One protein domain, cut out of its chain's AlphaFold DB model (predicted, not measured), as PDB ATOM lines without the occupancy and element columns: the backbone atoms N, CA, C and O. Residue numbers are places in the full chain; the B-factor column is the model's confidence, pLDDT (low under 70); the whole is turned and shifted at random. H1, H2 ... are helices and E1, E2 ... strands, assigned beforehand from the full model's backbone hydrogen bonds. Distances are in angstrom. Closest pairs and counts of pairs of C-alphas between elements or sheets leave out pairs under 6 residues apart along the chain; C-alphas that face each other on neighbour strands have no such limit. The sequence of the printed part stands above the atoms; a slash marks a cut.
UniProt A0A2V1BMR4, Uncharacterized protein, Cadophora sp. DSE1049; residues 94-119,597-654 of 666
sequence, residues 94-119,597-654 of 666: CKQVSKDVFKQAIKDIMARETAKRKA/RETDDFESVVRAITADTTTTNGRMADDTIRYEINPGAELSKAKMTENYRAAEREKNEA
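AT A GLANCE: This is residues 94 to 119 and 597 to 654 of the 666 residues of an uncharacterized protein of Cadophora sp. DSE1049 (UniProt A0A2V1BMR4). A long helix, H1, stands between a small head and a second long helix, H3. The head is the short helix H2, packed on H1, and the hairpin E1 and E2, with E1 next to H2; H3 starts near the beginning of H1 and spreads from it as a V, its residues 641 to 654 sticking out. The 84 printed residues hold three named helices and two named strands in the order H1, H2, E1, E2, H3, the sheet E1 - E2 being antiparallel and the class mostly helix. The whole is loose and flat, with a radius of gyration of the C-alphas of 15.2 A and spans of 51 by 37 by 18 A.

IN THESE COORDINATES: H1, residues 99 to 119, begins at C-alpha 99 (221.608, 197.733, 151.848) and is 30.2 A long. H2 is residues 602 to 609. E1, residues 614 to 619, is 14.3 A long and E2, residues 625 to 629, 13.1 A. H3, residues 637 to 654, is 25.6 A long and ends at C-alpha 654 (193.342, 188.283, 137.410).

HOW THE PARTS SIT: H1 touches H2 with residues 106 to 113 alone, the closest C-alphas being those of Ile 109 and Ala 608, 5.4 A apart. They run opposite ways at a steep tilt of 40 degrees. The closest C-alphas of H2 and E1, Glu 603 and Thr 616, are 6.0 A apart. In the hairpin E1 and E2, N 617 and O 626 are within hydrogen-bond range at 2.8 A. H1 and H3 are close but not clearly touching, with the C-alphas of Val 101 and Lys 637 closest at 6.3 A. They run the same way at a tilt of 36 degrees, only just steep. H2 and H3 are apart. In H1, H2 and H3 every O i to N i+4 pair is within hydrogen-bond range.

THE WHOLE: The two C-alphas farthest apart, Asp 622 and Glu 653, are 51.9 A apart. Residues 120 to 596 are not printed, and C-alphas 119 and 597 are 23.6 A apart across this cut. Of the links printed whole, none is long. The model's pLDDT is under 70 at residues 622, 632 to 641 and 643 to 644.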
ATOM      1  N   CYS A  94     226.784 193.553 156.613       84.00
ATOM      2  CA  CYS A  94     226.479 192.163 156.307       84.00
ATOM      3  C   CYS A  94     227.179 191.704 155.023       84.00
ATOM      4  O   CYS A  94     226.979 192.266 153.951       84.00
ATOM      5  N   LYS A  95     227.943 190.608 155.110       80.94
ATOM      6  CA  LYS A  95     228.629 190.000 153.954       80.94
ATOM      7  C   LYS A  95     227.681 189.378 152.916       80.94
ATOM      8  O   LYS A  95     228.118 189.131 151.800       80.94
ATOM      9  N   GLN A  96     226.431 189.087 153.293       77.81
ATOM     10  CA  GLN A  96     225.466 188.332 152.474       77.81
ATOM     11  C   GLN A  96     224.209 189.130 152.079       77.81
ATOM     12  O   GLN A  96     223.498 188.728 151.161       77.81
ATOM     13  N   VAL A  97     223.917 190.249 152.752       81.12
ATOM     14  CA  VAL A  97     222.722 191.078 152.511       81.12
ATOM     15  C   VAL A  97     223.169 192.498 152.177       81.12
ATOM     16  O   VAL A  97     223.819 193.145 152.995       81.12
ATOM     17  N   SER A  98     222.814 192.999 150.991       82.69
ATOM     18  CA  SER A  98     223.094 194.392 150.622       82.69
ATOM     19  C   SER A  98     222.041 195.357 151.176       82.69
ATOM     20  O   SER A  98     220.865 195.008 151.326       82.69
ATOM     21  N   LYS A  99     222.458 196.609 151.414       83.50
ATOM     22  CA  LYS A  99     221.608 197.733 151.848       83.50
ATOM     23  C   LYS A  99     220.353 197.891 150.981       83.50
ATOM     24  O   LYS A  99     219.282 198.144 151.519       83.50
ATOM     25  N   ASP A 100     220.446 197.662 149.671       80.25
ATOM     26  CA  ASP A 100     219.309 197.789 148.744       80.25
ATOM     27  C   ASP A 100     218.273 196.666 148.912       80.25
ATOM     28  O   ASP A 100     217.072 196.928 148.896       80.25
ATOM     29  N   VAL A 101     218.728 195.426 149.135       82.75
ATOM     30  CA  VAL A 101     217.859 194.266 149.417       82.75
ATOM     31  C   VAL A 101     217.130 194.474 150.746       82.75
ATOM     32  O   VAL A 101     215.911 194.325 150.812       82.75
ATOM     33  N   PHE A 102     217.849 194.903 151.789       84.88
ATOM     34  CA  PHE A 102     217.258 195.222 153.092       84.88
ATOM     35  C   PHE A 102     216.245 196.378 153.008       84.88
ATOM     36  O   PHE A 102     215.122 196.262 153.498       84.88
ATOM     37  N   LYS A 103     216.590 197.470 152.311       83.50
ATOM     38  CA  LYS A 103     215.684 198.606 152.083       83.50
ATOM     39  C   LYS A 103     214.425 198.218 151.310       83.50
ATOM     40  O   LYS A 103     213.347 198.702 151.653       83.50
ATOM     41  N   GLN A 104     214.537 197.371 150.285       81.62
ATOM     42  CA  GLN A 104     213.370 196.943 149.514       81.62
ATOM     43  C   GLN A 104     212.430 196.075 150.357       81.62
ATOM     44  O   GLN A 104     211.232 196.345 150.376       81.62
ATOM     45  N   ALA A 105     212.963 195.134 151.147       83.81
ATOM     46  CA  ALA A 105     212.165 194.334 152.078       83.81
ATOM     47  C   ALA A 105     211.314 195.203 153.021       83.81
ATOM     48  O   ALA A 105     210.126 194.947 153.211       83.81
ATOM     49  N   ILE A 106     211.907 196.265 153.574       84.62
ATOM     50  CA  ILE A 106     211.231 197.199 154.485       84.62
ATOM     51  C   ILE A 106     210.125 197.978 153.771       84.62
ATOM     52  O   ILE A 106     209.028 198.107 154.314       84.62
ATOM     53  N   LYS A 107     210.367 198.446 152.539       82.94
ATOM     54  CA  LYS A 107     209.326 199.079 151.709       82.94
ATOM     55  C   LYS A 107     208.171 198.113 151.442       82.94
ATOM     56  O   LYS A 107     207.019 198.501 151.611       82.94
ATOM     57  N   ASP A 108     208.468 196.860 151.104       80.12
ATOM     58  CA  ASP A 108     207.466 195.836 150.796       80.12
ATOM     59  C   ASP A 108     206.653 195.417 152.037       80.12
ATOM     60  O   ASP A 108     205.444 195.195 151.947       80.12
ATOM     61  N   ILE A 109     207.269 195.340 153.224       82.38
ATOM     62  CA  ILE A 109     206.551 195.071 154.482       82.38
ATOM     63  C   ILE A 109     205.712 196.287 154.893       82.38
ATOM     64  O   ILE A 109     204.517 196.135 155.138       82.38
ATOM     65  N   MET A 110     206.269 197.503 154.883       80.75
ATOM     66  CA  MET A 110     205.513 198.734 155.168       80.75
ATOM     67  C   MET A 110     204.326 198.920 154.208       80.75
ATOM     68  O   MET A 110     203.238 199.320 154.635       80.75
ATOM     69  N   ALA A 111     204.487 198.586 152.924       80.44
ATOM     70  CA  ALA A 111     203.398 198.586 151.948       80.44
ATOM     71  C   ALA A 111     202.310 197.556 152.299       80.44
ATOM     72  O   ALA A 111     201.123 197.887 152.260       80.44
ATOM     73  N   ARG A 112     202.686 196.336 152.713       78.94
ATOM     74  CA  ARG A 112     201.729 195.314 153.173       78.94
ATOM     75  C   ARG A 112     200.988 195.738 154.442       78.94
ATOM     76  O   ARG A 112     199.764 195.647 154.470       78.94
ATOM     77  N   GLU A 113     201.670 196.251 155.463       78.38
ATOM     78  CA  GLU A 113     201.010 196.641 156.720       78.38
ATOM     79  C   GLU A 113     200.136 197.897 156.562       78.38
ATOM     80  O   GLU A 113     199.043 197.969 157.128       78.38
ATOM     81  N   THR A 114     200.535 198.864 155.726       77.50
ATOM     82  CA  THR A 114     199.656 199.999 155.384       77.50
ATOM     83  C   THR A 114     198.461 199.574 154.525       77.50
ATOM     84  O   THR A 114     197.371 200.124 154.704       77.50
ATOM     85  N   ALA A 115     198.602 198.566 153.657       79.44
ATOM     86  CA  ALA A 115     197.476 197.965 152.940       79.44
ATOM     87  C   ALA A 115     196.513 197.220 153.887       79.44
ATOM     88  O   ALA A 115     195.303 197.435 153.791       79.44
ATOM     89  N   LYS A 116     197.015 196.434 154.854       78.38
ATOM     90  CA  LYS A 116     196.173 195.805 155.890       78.38
ATOM     91  C   LYS A 116     195.401 196.849 156.697       78.38
ATOM     92  O   LYS A 116     194.186 196.727 156.820       78.38
ATOM     93  N   ARG A 117     196.058 197.912 157.182       70.25
ATOM     94  CA  ARG A 117     195.381 199.001 157.921       70.25
ATOM     95  C   ARG A 117     194.278 199.668 157.088       70.25
ATOM     96  O   ARG A 117     193.195 199.913 157.608       70.25
ATOM     97  N   LYS A 118     194.500 199.892 155.785       77.94
ATOM     98  CA  LYS A 118     193.451 200.377 154.865       77.94
ATOM     99  C   LYS A 118     192.286 199.386 154.730       77.94
ATOM    100  O   LYS A 118     191.137 199.818 154.736       77.94
ATOM    101  N   ALA A 119     192.565 198.085 154.635       75.81
ATOM    102  CA  ALA A 119     191.539 197.048 154.528       75.81
ATOM    103  C   ALA A 119     190.686 196.929 155.805       75.81
ATOM    104  O   ALA A 119     189.463 196.896 155.703       75.81
ATOM    105  N   ARG A 597     205.514 201.531 172.043       86.06
ATOM    106  CA  ARG A 597     205.947 200.384 172.871       86.06
ATOM    107  C   ARG A 597     204.840 199.715 173.702       86.06
ATOM    108  O   ARG A 597     205.040 198.606 174.197       86.06
ATOM    109  N   GLU A 598     203.701 200.376 173.894       84.19
ATOM    110  CA  GLU A 598     202.581 199.859 174.700       84.19
ATOM    111  C   GLU A 598     201.331 199.545 173.864       84.19
ATOM    112  O   GLU A 598     200.354 199.044 174.407       84.19
ATOM    113  N   THR A 599     201.345 199.805 172.552       86.19
ATOM    114  CA  THR A 599     200.283 199.331 171.648       86.19
ATOM    115  C   THR A 599     200.551 197.908 171.179       86.19
ATOM    116  O   THR A 599     201.680 197.606 170.802       86.19
ATOM    117  N   ASP A 600     199.508 197.083 171.071       83.00
ATOM    118  CA  ASP A 600     199.582 195.702 170.549       83.00
ATOM    119  C   ASP A 600     200.172 195.640 169.124       83.00
ATOM    120  O   ASP A 600     200.844 194.685 168.741       83.00
ATOM    121  N   ASP A 601     200.011 196.732 168.369       83.31
ATOM    122  CA  ASP A 601     200.664 197.011 167.085       83.31
ATOM    123  C   ASP A 601     202.206 196.891 167.102       83.31
ATOM    124  O   ASP A 601     202.808 196.826 166.025       83.31
ATOM    125  N   PHE A 602     202.869 196.912 168.268       87.62
ATOM    126  CA  PHE A 602     204.325 197.064 168.376       87.62
ATOM    127  C   PHE A 602     205.116 195.992 167.620       87.62
ATOM    128  O   PHE A 602     206.069 196.337 166.920       87.62
ATOM    129  N   GLU A 603     204.706 194.721 167.685       86.69
ATOM    130  CA  GLU A 603     205.371 193.643 166.939       86.69
ATOM    131  C   GLU A 603     205.340 193.924 165.425       86.69
ATOM    132  O   GLU A 603     206.361 193.803 164.750       86.69
ATOM    133  N   SER A 604     204.203 194.393 164.890       84.38
ATOM    134  CA  SER A 604     204.080 194.749 163.466       84.38
ATOM    135  C   SER A 604     205.006 195.906 163.073       84.38
ATOM    136  O   SER A 604     205.573 195.903 161.980       84.38
ATOM    137  N   VAL A 605     205.210 196.870 163.978       85.75
ATOM    138  CA  VAL A 605     206.114 198.010 163.776       85.75
ATOM    139  C   VAL A 605     207.571 197.548 163.797       85.75
ATOM    140  O   VAL A 605     208.321 197.897 162.887       85.75
ATOM    141  N   VAL A 606     207.963 196.711 164.766       88.12
ATOM    142  CA  VAL A 606     209.298 196.090 164.818       88.12
ATOM    143  C   VAL A 606     209.575 195.315 163.539       88.12
ATOM    144  O   VAL A 606     210.550 195.614 162.861       88.12
ATOM    145  N   ARG A 607     208.700 194.379 163.163       87.00
ATOM    146  CA  ARG A 607     208.891 193.517 161.988       87.00
ATOM    147  C   ARG A 607     208.962 194.319 160.689       87.00
ATOM    148  O   ARG A 607     209.750 193.982 159.809       87.00
ATOM    149  N   ALA A 608     208.216 195.419 160.575       84.50
ATOM    150  CA  ALA A 608     208.336 196.331 159.441       84.50
ATOM    151  C   ALA A 608     209.685 197.071 159.398       84.50
ATOM    152  O   ALA A 608     210.233 197.261 158.315       84.50
ATOM    153  N   ILE A 609     210.236 197.463 160.549       87.06
ATOM    154  CA  ILE A 609     211.520 198.176 160.657       87.06
ATOM    155  C   ILE A 609     212.724 197.222 160.520       87.06
ATOM    156  O   ILE A 609     213.743 197.609 159.952       87.06
ATOM    157  N   THR A 610     212.620 195.976 160.993       87.88
ATOM    158  CA  THR A 610     213.704 194.971 160.964       87.88
ATOM    159  C   THR A 610     213.634 194.014 159.777       87.88
ATOM    160  O   THR A 610     214.334 193.001 159.752       87.88
ATOM    161  N   ALA A 611     212.815 194.327 158.773       85.38
ATOM    162  CA  ALA A 611     212.639 193.520 157.568       85.38
ATOM    163  C   ALA A 611     212.202 192.060 157.848       85.38
ATOM    164  O   ALA A 611     212.664 191.124 157.200       85.38
ATOM    165  N   ASP A 612     211.332 191.879 158.845       85.94
ATOM    166  CA  ASP A 612     210.846 190.606 159.401       85.94
ATOM    167  C   ASP A 612     211.936 189.703 160.021       85.94
ATOM    168  O   ASP A 612     211.654 188.563 160.391       85.94
ATOM    169  N   THR A 613     213.175 190.199 160.180       84.44
ATOM    170  CA  THR A 613     214.300 189.423 160.748       84.44
ATOM    171  C   THR A 613     214.245 189.248 162.259       84.44
ATOM    172  O   THR A 613     214.860 188.316 162.771       84.44
ATOM    173  N   THR A 614     213.498 190.088 162.979       86.19
ATOM    174  CA  THR A 614     213.325 189.965 164.433       86.19
ATOM    175  C   THR A 614     211.868 190.103 164.849       86.19
ATOM    176  O   THR A 614     211.156 190.988 164.372       86.19
ATOM    177  N   THR A 615     211.462 189.290 165.813       87.06
ATOM    178  CA  THR A 615     210.167 189.336 166.501       87.06
ATOM    179  C   THR A 615     210.368 189.726 167.969       87.06
ATOM    180  O   THR A 615     211.488 189.727 168.481       87.06
ATOM    181  N   THR A 616     209.292 190.105 168.660       87.44
ATOM    182  CA  THR A 616     209.326 190.453 170.089       87.44
ATOM    183  C   THR A 616     208.792 189.301 170.934       87.44
ATOM    184  O   THR A 616     207.603 189.001 170.851       87.44
ATOM    185  N   ASN A 617     209.621 188.700 171.789       85.69
ATOM    186  CA  ASN A 617     209.196 187.666 172.742       85.69
ATOM    187  C   ASN A 617     208.961 188.260 174.145       85.69
ATOM    188  O   ASN A 617     209.634 187.930 175.123       85.69
ATOM    189  N   GLY A 618     208.008 189.192 174.234       83.19
ATOM    190  CA  GLY A 618     207.605 189.823 175.492       83.19
ATOM    191  C   GLY A 618     208.623 190.826 176.057       83.19
ATOM    192  O   GLY A 618     209.284 191.559 175.319       83.19
ATOM    193  N   ARG A 619     208.705 190.906 177.392       82.88
ATOM    194  CA  ARG A 619     209.576 191.842 178.125       82.88
ATOM    195  C   ARG A 619     210.513 191.112 179.089       82.88
ATOM    196  O   ARG A 619     210.199 190.030 179.579       82.88
ATOM    197  N   MET A 620     211.669 191.714 179.341       80.69
ATOM    198  CA  MET A 620     212.688 191.253 180.285       80.69
ATOM    199  C   MET A 620     212.415 191.810 181.694       80.69
ATOM    200  O   MET A 620     211.511 192.626 181.893       80.69
ATOM    201  N   ALA A 621     213.182 191.368 182.696       70.94
ATOM    202  CA  ALA A 621     212.973 191.763 184.095       70.94
ATOM    203  C   ALA A 621     213.241 193.261 184.362       70.94
ATOM    204  O   ALA A 621     212.824 193.797 185.389       70.94
ATOM    205  N   ASP A 622     213.911 193.946 183.433       69.81
ATOM    206  CA  ASP A 622     214.179 195.385 183.440       69.81
ATOM    207  C   ASP A 622     213.123 196.231 182.691       69.81
ATOM    208  O   ASP A 622     213.331 197.430 182.495       69.81
ATOM    209  N   ASP A 623     212.003 195.613 182.289       75.19
ATOM    210  CA  ASP A 623     210.949 196.143 181.406       75.19
ATOM    211  C   ASP A 623     211.383 196.396 179.942       75.19
ATOM    212  O   ASP A 623     210.553 196.797 179.119       75.19
ATOM    213  N   THR A 624     212.640 196.135 179.557       81.31
ATOM    214  CA  THR A 624     213.037 196.176 178.138       81.31
ATOM    215  C   THR A 624     212.359 195.068 177.343       81.31
ATOM    216  O   THR A 624     211.787 194.120 177.882       81.31
ATOM    217  N   ILE A 625     212.357 195.222 176.025       84.88
ATOM    218  CA  ILE A 625     211.672 194.311 175.115       84.88
ATOM    219  C   ILE A 625     212.646 193.197 174.760       84.88
ATOM    220  O   ILE A 625     213.741 193.476 174.272       84.88
ATOM    221  N   ARG A 626     212.256 191.943 174.997       86.56
ATOM    222  CA  ARG A 626     213.041 190.795 174.543       86.56
ATOM    223  C   ARG A 626     212.810 190.628 173.050       86.56
ATOM    224  O   ARG A 626     211.666 190.492 172.612       86.56
ATOM    225  N   TYR A 627     213.887 190.596 172.284       88.94
ATOM    226  CA  TYR A 627     213.840 190.291 170.866       88.94
ATOM    227  C   TYR A 627     214.378 188.894 170.597       88.94
ATOM    228  O   TYR A 627     215.288 188.414 171.269       88.94
ATOM    229  N   GLU A 628     213.814 188.256 169.582       87.50
ATOM    230  CA  GLU A 628     214.293 186.992 169.039       87.50
ATOM    231  C   GLU A 628     214.445 187.132 167.528       87.50
ATOM    232  O   GLU A 628     213.757 187.932 166.885       87.50
ATOM    233  N   ILE A 629     215.380 186.386 166.949       87.50
ATOM    234  CA  ILE A 629     215.571 186.364 165.502       87.50
ATOM    235  C   ILE A 629     214.618 185.352 164.889       87.50
ATOM    236  O   ILE A 629     214.548 184.203 165.316       87.50
ATOM    237  N   ASN A 630     213.913 185.783 163.851       84.19
ATOM    238  CA  ASN A 630     213.046 184.936 163.054       84.19
ATOM    239  C   ASN A 630     213.912 184.107 162.080       84.19
ATOM    240  O   ASN A 630     214.459 184.679 161.132       84.19
ATOM    241  N   PRO A 631     214.050 182.776 162.248       70.81
ATOM    242  CA  PRO A 631     214.848 181.955 161.335       70.81
ATOM    243  C   PRO A 631     214.202 181.821 159.944       70.81
ATOM    244  O   PRO A 631     214.886 181.475 158.987       70.81
ATOM    245  N   GLY A 632     212.903 182.124 159.808       67.12
ATOM    246  CA  GLY A 632     212.181 182.135 158.530       67.12
ATOM    247  C   GLY A 632     212.334 183.427 157.717       67.12
ATOM    248  O   GLY A 632     211.693 183.568 156.677       67.12
ATOM    249  N   ALA A 633     213.141 184.390 158.171       68.56
ATOM    250  CA  ALA A 633     213.305 185.679 157.505       68.56
ATOM    251  C   ALA A 633     214.240 185.598 156.281       68.56
ATOM    252  O   ALA A 633     215.454 185.763 156.383       68.56
ATOM    253  N   GLU A 634     213.681 185.365 155.094       64.56
ATOM    254  CA  GLU A 634     214.445 185.212 153.847       64.56
ATOM    255  C   GLU A 634     214.785 186.555 153.157       64.56
ATOM    256  O   GLU A 634     214.202 186.913 152.131       64.56
ATOM    257  N   LEU A 635     215.801 187.280 153.644       66.50
ATOM    258  CA  LEU A 635     216.360 188.456 152.946       66.50
ATOM    259  C   LEU A 635     217.236 188.083 151.733       66.50
ATOM    260  O   LEU A 635     218.389 188.498 151.629       66.50
ATOM    261  N   SER A 636     216.698 187.308 150.785       60.34
ATOM    262  CA  SER A 636     217.404 186.968 149.545       60.34
ATOM    263  C   SER A 636     216.836 187.695 148.324       60.34
ATOM    264  O   SER A 636     215.627 187.731 148.079       60.34
ATOM    265  N   LYS A 637     217.739 188.220 147.485       58.88
ATOM    266  CA  LYS A 637     217.395 188.833 146.191       58.88
ATOM    267  C   LYS A 637     216.650 187.849 145.275       58.88
ATOM    268  O   LYS A 637     215.786 188.266 144.505       58.88
ATOM    269  N   ALA A 638     216.951 186.553 145.387       56.81
ATOM    270  CA  ALA A 638     216.255 185.486 144.675       56.81
ATOM    271  C   ALA A 638     214.771 185.420 145.070       56.81
ATOM    272  O   ALA A 638     213.918 185.555 144.194       56.81
ATOM    273  N   LYS A 639     214.458 185.326 146.372       66.56
ATOM    274  CA  LYS A 639     213.070 185.250 146.856       66.56
ATOM    275  C   LYS A 639     212.285 186.535 146.596       66.56
ATOM    276  O   LYS A 639     211.130 186.459 146.207       66.56
ATOM    277  N   MET A 640     212.907 187.714 146.691       63.94
ATOM    278  CA  MET A 640     212.253 188.973 146.283       63.94
ATOM    279  C   MET A 640     211.897 188.982 144.792       63.94
ATOM    280  O   MET A 640     210.787 189.357 144.420       63.94
ATOM    281  N   THR A 641     212.810 188.513 143.936       64.12
ATOM    282  CA  THR A 641     212.568 188.401 142.488       64.12
ATOM    283  C   THR A 641     211.480 187.364 142.182       64.12
ATOM    284  O   THR A 641     210.653 187.578 141.296       64.12
ATOM    285  N   GLU A 642     211.448 186.251 142.915       70.81
ATOM    286  CA  GLU A 642     210.408 185.225 142.813       70.81
ATOM    287  C   GLU A 642     209.038 185.734 143.280       70.81
ATOM    288  O   GLU A 642     208.065 185.587 142.545       70.81
ATOM    289  N   ASN A 643     208.970 186.404 144.433       67.81
ATOM    290  CA  ASN A 643     207.754 187.009 144.980       67.81
ATOM    291  C   ASN A 643     207.192 188.088 144.042       67.81
ATOM    292  O   ASN A 643     205.991 188.113 143.785       67.81
ATOM    293  N   TYR A 644     208.054 188.936 143.467       69.94
ATOM    294  CA  TYR A 644     207.655 189.904 142.443       69.94
ATOM    295  C   TYR A 644     207.084 189.205 141.199       69.94
ATOM    296  O   TYR A 644     205.991 189.542 140.745       69.94
ATOM    297  N   ARG A 645     207.768 188.171 140.685       77.25
ATOM    298  CA  ARG A 645     207.273 187.353 139.562       77.25
ATOM    299  C   ARG A 645     205.961 186.634 139.896       77.25
ATOM    300  O   ARG A 645     205.137 186.473 139.004       77.25
ATOM    301  N   ALA A 646     205.752 186.207 141.140       78.38
ATOM    302  CA  ALA A 646     204.518 185.571 141.593       78.38
ATOM    303  C   ALA A 646     203.349 186.565 141.633       78.38
ATOM    304  O   ALA A 646     202.316 186.298 141.027       78.38
ATOM    305  N   ALA A 647     203.544 187.739 142.239       74.25
ATOM    306  CA  ALA A 647     202.542 188.802 142.257       74.25
ATOM    307  C   ALA A 647     202.212 189.322 140.844       74.25
ATOM    308  O   ALA A 647     201.075 189.692 140.565       74.25
ATOM    309  N   GLU A 648     203.180 189.342 139.921       80.88
ATOM    310  CA  GLU A 648     202.919 189.723 138.529       80.88
ATOM    311  C   GLU A 648     202.204 188.611 137.738       80.88
ATOM    312  O   GLU A 648     201.379 188.920 136.881       80.88
ATOM    313  N   ARG A 649     202.431 187.322 138.047       88.06
ATOM    314  CA  ARG A 649     201.585 186.224 137.533       88.06
ATOM    315  C   ARG A 649     200.144 186.376 138.020       88.06
ATOM    316  O   ARG A 649     199.251 186.430 137.186       88.06
ATOM    317  N   GLU A 650     199.935 186.572 139.321       87.69
ATOM    318  CA  GLU A 650     198.607 186.762 139.923       87.69
ATOM    319  C   GLU A 650     197.846 187.946 139.291       87.69
ATOM    320  O   GLU A 650     196.688 187.804 138.897       87.69
ATOM    321  N   LYS A 651     198.504 189.097 139.080       86.31
ATOM    322  CA  LYS A 651     197.910 190.237 138.349       86.31
ATOM    323  C   LYS A 651     197.536 189.893 136.909       86.31
ATOM    324  O   LYS A 651     196.508 190.365 136.423       86.31
ATOM    325  N   ASN A 652     198.369 189.128 136.204       88.75
ATOM    326  CA  ASN A 652     198.111 188.740 134.818       88.75
ATOM    327  C   ASN A 652     197.003 187.682 134.718       88.75
ATOM    328  O   ASN A 652     196.173 187.766 133.816       88.75
ATOM    329  N   GLU A 653     196.919 186.759 135.672       93.50
ATOM    330  CA  GLU A 653     195.826 185.794 135.819       93.50
ATOM    331  C   GLU A 653     194.507 186.501 136.159       93.50
ATOM    332  O   GLU A 653     193.506 186.266 135.487       93.50
ATOM    333  N   ALA A 654     194.508 187.453 137.097       89.44
ATOM    334  CA  ALA A 654     193.342 188.283 137.410       89.44
ATOM    335  C   ALA A 654     192.906 189.156 136.217       89.44
ATOM    336  O   ALA A 654     191.711 189.274 135.931       89.44
TER     337      ALA A 654